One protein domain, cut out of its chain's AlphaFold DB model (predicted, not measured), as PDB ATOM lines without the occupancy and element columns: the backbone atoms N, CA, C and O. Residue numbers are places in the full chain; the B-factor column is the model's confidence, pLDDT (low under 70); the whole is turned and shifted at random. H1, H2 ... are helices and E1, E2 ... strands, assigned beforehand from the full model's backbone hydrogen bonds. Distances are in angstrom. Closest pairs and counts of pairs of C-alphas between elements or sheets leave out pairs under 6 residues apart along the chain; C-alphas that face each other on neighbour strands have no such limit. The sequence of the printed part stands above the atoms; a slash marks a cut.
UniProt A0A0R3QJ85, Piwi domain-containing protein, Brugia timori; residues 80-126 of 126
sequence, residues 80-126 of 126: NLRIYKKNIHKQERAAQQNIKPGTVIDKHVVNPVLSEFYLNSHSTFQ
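What this domain is: This is residues 80 to 126 of the 126 residues of the protein "Piwi domain-containing protein" of Brugia timori (UniProt A0A0R3QJ85). Little regular structure: a loose rod made mostly of loops, with the small two-stranded hairpin E1 and E2 between the loop of residues 106 to 117 at one end and the short helix H1, with the bend of residues 84 to 93 before it, at the other. The printed part has 47 residues, 10 of them in named elements, in the order H1, E1, E2; the class is mixed, the sheet antiparallel. The radius of gyration of the C-alphas is 12.4 A, and the spans are 40 by 19 by 17 A.

How they stand to each other: After residues 80 to 93, H1, residues 94 to 97, is too short for an O i to N i+4 pair; its one O i to N i+3 pair is within range. A tight link leads to E1, residues 103 to 105. E1 and E2, residues 118 to 120, form a hairpin, antiparallel at 171 degrees, with N 118 and O 105 within hydrogen-bond range at 2.8 A. H1 and E2 are apart.

Where its parts are: H1 begins at C-alpha 94 (-15.688, 102.794, 26.432) and measures 5.1 A. E1 measures 6.9 A. E2 measures 6.8 A and ends at C-alpha 120 (-5.130, 114.025, 23.494).

The domain as a whole: The C-alphas farthest apart, of Gln 91 and Val 113, are 40.2 A apart. The printed part has no cut; the link from E1 to E2 is long. Residue 126 has pLDDT under 70.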
ATOM      1  N   ASN A  80      -9.952 114.170  10.579       89.38
ATOM      2  CA  ASN A  80     -10.295 112.769  10.319       89.38
ATOM      3  C   ASN A  80      -9.279 111.764  10.883       89.38
ATOM      4  O   ASN A  80      -9.517 110.561  10.806       89.38
ATOM      5  N   LEU A  81      -8.178 112.218  11.498       89.81
ATOM      6  CA  LEU A  81      -7.281 111.318  12.226       89.81
ATOM      7  C   LEU A  81      -7.998 110.721  13.451       89.81
ATOM      8  O   LEU A  81      -8.642 111.436  14.229       89.81
ATOM      9  N   ARG A  82      -7.873 109.403  13.622       91.00
ATOM     10  CA  ARG A  82      -8.349 108.647  14.786       91.00
ATOM     11  C   ARG A  82      -7.200 107.799  15.321       91.00
ATOM     12  O   ARG A  82      -6.549 107.092  14.559       91.00
ATOM     13  N   ILE A  83      -6.945 107.904  16.623       90.94
ATOM     14  CA  ILE A  83      -5.824 107.247  17.300       90.94
ATOM     15  C   ILE A  83      -6.391 106.222  18.277       90.94
ATOM     16  O   ILE A  83      -7.228 106.551  19.114       90.94
ATOM     17  N   TYR A  84      -5.892 104.992  18.196       90.62
ATOM     18  CA  TYR A  84      -6.347 103.870  19.009       90.62
ATOM     19  C   TYR A  84      -5.197 103.276  19.818       90.62
ATOM     20  O   TYR A  84      -4.032 103.332  19.418       90.62
ATOM     21  N   LYS A  85      -5.525 102.663  20.958       90.38
ATOM     22  CA  LYS A  85      -4.575 101.813  21.680       90.38
ATOM     23  C   LYS A  85      -4.214 100.602  20.823       90.38
ATOM     24  O   LYS A  85      -5.064 100.059  20.127       90.38
ATOM     25  N   LYS A  86      -2.968 100.131  20.941       89.00
ATOM     26  CA  LYS A  86      -2.510  98.905  20.266       89.00
ATOM     27  C   LYS A  86      -3.363  97.687  20.639       89.00
ATOM     28  O   LYS A  86      -3.665  96.869  19.781       89.00
ATOM     29  N   ASN A  87      -3.753  97.603  21.909       89.69
ATOM     30  CA  ASN A  87      -4.624  96.561  22.434       89.69
ATOM     31  C   ASN A  87      -5.876  97.227  23.010       89.69
ATOM     32  O   ASN A  87      -5.760  98.093  23.879       89.69
ATOM     33  N   ILE A  88      -7.046  96.830  22.515       90.19
ATOM     34  CA  ILE A  88      -8.356  97.249  23.018       90.19
ATOM     35  C   ILE A  88      -9.083  95.984  23.459       90.19
ATOM     36  O   ILE A  88      -9.288  95.076  22.648       90.19
ATOM     37  N   HIS A  89      -9.470  95.903  24.732       88.75
ATOM     38  CA  HIS A  89     -10.178  94.739  25.250       88.75
ATOM     39  C   HIS A  89     -11.687  94.984  25.213       88.75
ATOM     40  O   HIS A  89     -12.190  95.991  25.708       88.75
ATOM     41  N   LYS A  90     -12.444  94.039  24.645       85.19
ATOM     42  CA  LYS A  90     -13.909  94.166  24.523       85.19
ATOM     43  C   LYS A  90     -14.618  94.251  25.880       85.19
ATOM     44  O   LYS A  90     -15.734  94.746  25.937       85.19
ATOM     45  N   GLN A  91     -13.985  93.762  26.948       89.75
ATOM     46  CA  GLN A  91     -14.511  93.815  28.313       89.75
ATOM     47  C   GLN A  91     -14.283  95.172  29.002       89.75
ATOM     48  O   GLN A  91     -14.863  95.422  30.057       89.75
ATOM     49  N   GLU A  92     -13.434  96.041  28.445       85.56
ATOM     50  CA  GLU A  92     -13.174  97.375  28.991       85.56
ATOM     51  C   GLU A  92     -14.342  98.328  28.719       85.56
ATOM     52  O   GLU A  92     -15.010  98.256  27.687       85.56
ATOM     53  N   ARG A  93     -14.567  99.276  29.635       84.88
ATOM     54  CA  ARG A  93     -15.540 100.361  29.432       84.88
ATOM     55  C   ARG A  93     -15.090 101.254  28.271       84.88
ATOM     56  O   ARG A  93     -13.894 101.442  28.091       84.88
ATOM     57  N   ALA A  94     -16.015 101.903  27.560       81.44
ATOM     58  CA  ALA A  94     -15.688 102.794  26.432       81.44
ATOM     59  C   ALA A  94     -14.603 103.843  26.770       81.44
ATOM     60  O   ALA A  94     -13.626 104.002  26.041       81.44
ATOM     61  N   ALA A  95     -14.687 104.472  27.948       80.81
ATOM     62  CA  ALA A  95     -13.673 105.416  28.430       80.81
ATOM     63  C   ALA A  95     -12.268 104.792  28.593       80.81
ATOM     64  O   ALA A  95     -11.252 105.467  28.445       80.81
ATOM     65  N   GLN A  96     -12.196 103.491  28.881       85.25
ATOM     66  CA  GLN A  96     -10.946 102.736  28.978       85.25
ATOM     67  C   GLN A  96     -10.428 102.288  27.606       85.25
ATOM     68  O   GLN A  96      -9.248 101.971  27.502       85.25
ATOM     69  N   GLN A  97     -11.242 102.310  26.552       88.19
ATOM     70  CA  GLN A  97     -10.823 101.925  25.198       88.19
ATOM     71  C   GLN A  97     -10.131 103.076  24.444       88.19
ATOM     72  O   GLN A  97      -9.313 102.828  23.558       88.19
ATOM     73  N   ASN A  98     -10.374 104.330  24.845       90.50
ATOM     74  CA  ASN A  98      -9.686 105.509  24.312       90.50
ATOM     75  C   ASN A  98      -8.236 105.632  24.809       90.50
ATOM     76  O   ASN A  98      -7.855 105.084  25.850       90.50
ATOM     77  N   ILE A  99      -7.412 106.372  24.061       92.56
ATOM     78  CA  ILE A  99      -6.057 106.751  24.485       92.56
ATOM     79  C   ILE A  99      -6.088 107.597  25.765       92.56
ATOM     80  O   ILE A  99      -7.066 108.276  26.065       92.56
ATOM     81  N   LYS A 100      -5.010 107.536  26.557       91.44
ATOM     82  CA  LYS A 100      -4.948 108.263  27.832       91.44
ATOM     83  C   LYS A 100      -4.867 109.782  27.592       91.44
ATOM     84  O   LYS A 100      -4.276 110.203  26.589       91.44
ATOM     85  N   PRO A 101      -5.394 110.617  28.501       93.38
ATOM     86  CA  PRO A 101      -5.060 112.039  28.530       93.38
ATOM     87  C   PRO A 101      -3.541 112.230  28.619       93.38
ATOM     88  O   PRO A 101      -2.855 111.444  29.272       93.38
ATOM     89  N   GLY A 102      -3.018 113.247  27.945       94.69
ATOM     90  CA  GLY A 102      -1.584 113.499  27.812       94.69
ATOM     91  C   GLY A 102      -0.881 112.650  26.747       94.69
ATOM     92  O   GLY A 102       0.331 112.763  26.604       94.69
ATOM     93  N   THR A 103      -1.600 111.813  25.986       94.62
ATOM     94  CA  THR A 103      -0.992 111.092  24.852       94.62
ATOM     95  C   THR A 103      -0.579 112.090  23.771       94.62
ATOM     96  O   THR A 103      -1.435 112.816  23.260       94.62
ATOM     97  N   VAL A 104       0.707 112.089  23.413       96.50
ATOM     98  CA  VAL A 104       1.286 112.913  22.344       96.50
ATOM     99  C   VAL A 104       1.775 112.022  21.207       96.50
ATOM    100  O   VAL A 104       2.398 110.989  21.452       96.50
ATOM    101  N   ILE A 105       1.501 112.436  19.971       95.44
ATOM    102  CA  ILE A 105       2.076 111.854  18.758       95.44
ATOM    103  C   ILE A 105       2.740 112.966  17.953       95.44
ATOM    104  O   ILE A 105       2.058 113.824  17.403       95.44
ATOM    105  N   ASP A 106       4.064 112.925  17.875       96.00
ATOM    106  CA  ASP A 106       4.932 113.906  17.209       96.00
ATOM    107  C   ASP A 106       5.783 113.276  16.088       96.00
ATOM    108  O   ASP A 106       6.694 113.900  15.550       96.00
ATOM    109  N   LYS A 107       5.520 112.006  15.749       93.56
ATOM    110  CA  LYS A 107       6.296 111.220  14.779       93.56
ATOM    111  C   LYS A 107       5.396 110.372  13.892       93.56
ATOM    112  O   LYS A 107       4.300 109.981  14.288       93.56
ATOM    113  N   HIS A 108       5.925 110.017  12.720       92.31
ATOM    114  CA  HIS A 108       5.369 109.091  11.720       92.31
ATOM    115  C   HIS A 108       4.069 109.527  11.029       92.31
ATOM    116  O   HIS A 108       3.996 109.457   9.809       92.31
ATOM    117  N   VAL A 109       3.057 109.959  11.784       91.88
ATOM    118  CA  VAL A 109       1.721 110.342  11.280       91.88
ATOM    119  C   VAL A 109       1.470 111.852  11.356       91.88
ATOM    120  O   VAL A 109       0.327 112.295  11.313       91.88
ATOM    121  N   VAL A 110       2.544 112.626  11.497       94.75
ATOM    122  CA  VAL A 110       2.540 114.092  11.503       94.75
ATOM    123  C   VAL A 110       3.087 114.625  10.183       94.75
ATOM    124  O   VAL A 110       3.754 113.900   9.439       94.75
ATOM    125  N   ASN A 111       2.829 115.896   9.898       91.81
ATOM    126  CA  ASN A 111       3.399 116.590   8.757       91.81
ATOM    127  C   ASN A 111       4.942 116.476   8.766       91.81
ATOM    128  O   ASN A 111       5.569 116.823   9.764       91.81
ATOM    129  N   PRO A 112       5.578 116.015   7.673       91.94
ATOM    130  CA  PRO A 112       7.028 115.815   7.643       91.94
ATOM    131  C   PRO A 112       7.831 117.122   7.537       91.94
ATOM    132  O   PRO A 112       9.049 117.095   7.697       91.94
ATOM    133  N   VAL A 113       7.179 118.244   7.220       91.56
ATOM    134  CA  VAL A 113       7.818 119.552   7.001       91.56
ATOM    135  C   VAL A 113       7.471 120.540   8.112       91.56
ATOM    136  O   VAL A 113       8.333 121.291   8.561       91.56
ATOM    137  N   LEU A 114       6.212 120.566   8.547       91.12
ATOM    138  CA  LEU A 114       5.749 121.458   9.608       91.12
ATOM    139  C   LEU A 114       5.987 120.836  10.986       91.12
ATOM    140  O   LEU A 114       5.895 119.624  11.157       91.12
ATOM    141  N   SER A 115       6.219 121.678  11.993       93.62
ATOM    142  CA  SER A 115       6.218 121.252  13.395       93.62
ATOM    143  C   SER A 115       4.787 120.951  13.850       93.62
ATOM    144  O   SER A 115       4.100 121.814  14.393       93.62
ATOM    145  N   GLU A 116       4.331 119.728  13.590       94.88
ATOM    146  CA  GLU A 116       2.994 119.237  13.924       94.88
ATOM    147  C   GLU A 116       3.064 118.143  14.995       94.88
ATOM    148  O   GLU A 116       3.969 117.310  15.010       94.88
ATOM    149  N   PHE A 117       2.080 118.137  15.890       95.94
ATOM    150  CA  PHE A 117       1.854 117.053  16.834       95.94
ATOM    151  C   PHE A 117       0.359 116.914  17.126       95.94
ATOM    152  O   PHE A 117      -0.402 117.879  17.052       95.94
ATOM    153  N   TYR A 118      -0.050 115.715  17.524       95.38
ATOM    154  CA  TYR A 118      -1.382 115.438  18.046       95.38
ATOM    155  C   TYR A 118      -1.300 115.266  19.556       95.38
ATOM    156  O   TYR A 118      -0.456 114.520  20.051       95.38
ATOM    157  N   LEU A 119      -2.190 115.930  20.289       95.62
ATOM    158  CA  LEU A 119      -2.293 115.824  21.742       95.62
ATOM    159  C   LEU A 119      -3.725 115.464  22.127       95.62
ATOM    160  O   LEU A 119      -4.652 116.245  21.914       95.62
ATOM    161  N   ASN A 120      -3.897 114.317  22.779       94.25
ATOM    162  CA  ASN A 120      -5.130 114.025  23.494       94.25
ATOM    163  C   ASN A 120      -5.060 114.628  24.898       94.25
ATOM    164  O   ASN A 120      -4.562 113.998  25.825       94.25
ATOM    165  N   SER A 121      -5.529 115.862  25.064       93.31
ATOM    166  CA  SER A 121      -5.440 116.596  26.335       93.31
ATOM    167  C   SER A 121      -6.512 116.227  27.367       93.31
ATOM    168  O   SER A 121      -6.433 116.687  28.503       93.31
ATOM    169  N   HIS A 122      -7.508 115.416  27.005       90.62
ATOM    170  CA  HIS A 122      -8.694 115.178  27.828       90.62
ATOM    171  C   HIS A 122      -9.000 113.688  28.008       90.62
ATOM    172  O   HIS A 122      -8.552 112.832  27.244       90.62
ATOM    173  N   SER A 123      -9.785 113.387  29.043       86.44
ATOM    174  CA  SER A 123     -10.409 112.075  29.219       86.44
ATOM    175  C   SER A 123     -11.676 112.020  28.382       86.44
ATOM    176  O   SER A 123     -12.573 112.841  28.563       86.44
ATOM    177  N   THR A 124     -11.759 111.047  27.482       77.69
ATOM    178  CA  THR A 124     -12.970 110.801  26.699       77.69
ATOM    179  C   THR A 124     -13.932 109.950  27.524       77.69
ATOM    180  O   THR A 124     -13.606 108.820  27.893       77.69
ATOM    181  N   PHE A 125     -15.099 110.505  27.848       70.19
ATOM    182  CA  PHE A 125     -16.107 109.831  28.673       70.19
ATOM    183  C   PHE A 125     -17.203 109.128  27.858       70.19
ATOM    184  O   PHE A 125     -17.848 108.229  28.398       70.19
ATOM    185  N   GLN A 126     -17.392 109.502  26.586       57.75
ATOM    186  CA  GLN A 126     -18.386 108.947  25.660       57.75
ATOM    187  C   GLN A 126     -17.792 108.781  24.265       57.75
ATOM    188  O   GLN A 126     -17.052 109.696  23.842       57.75
TER     189      GLN A 126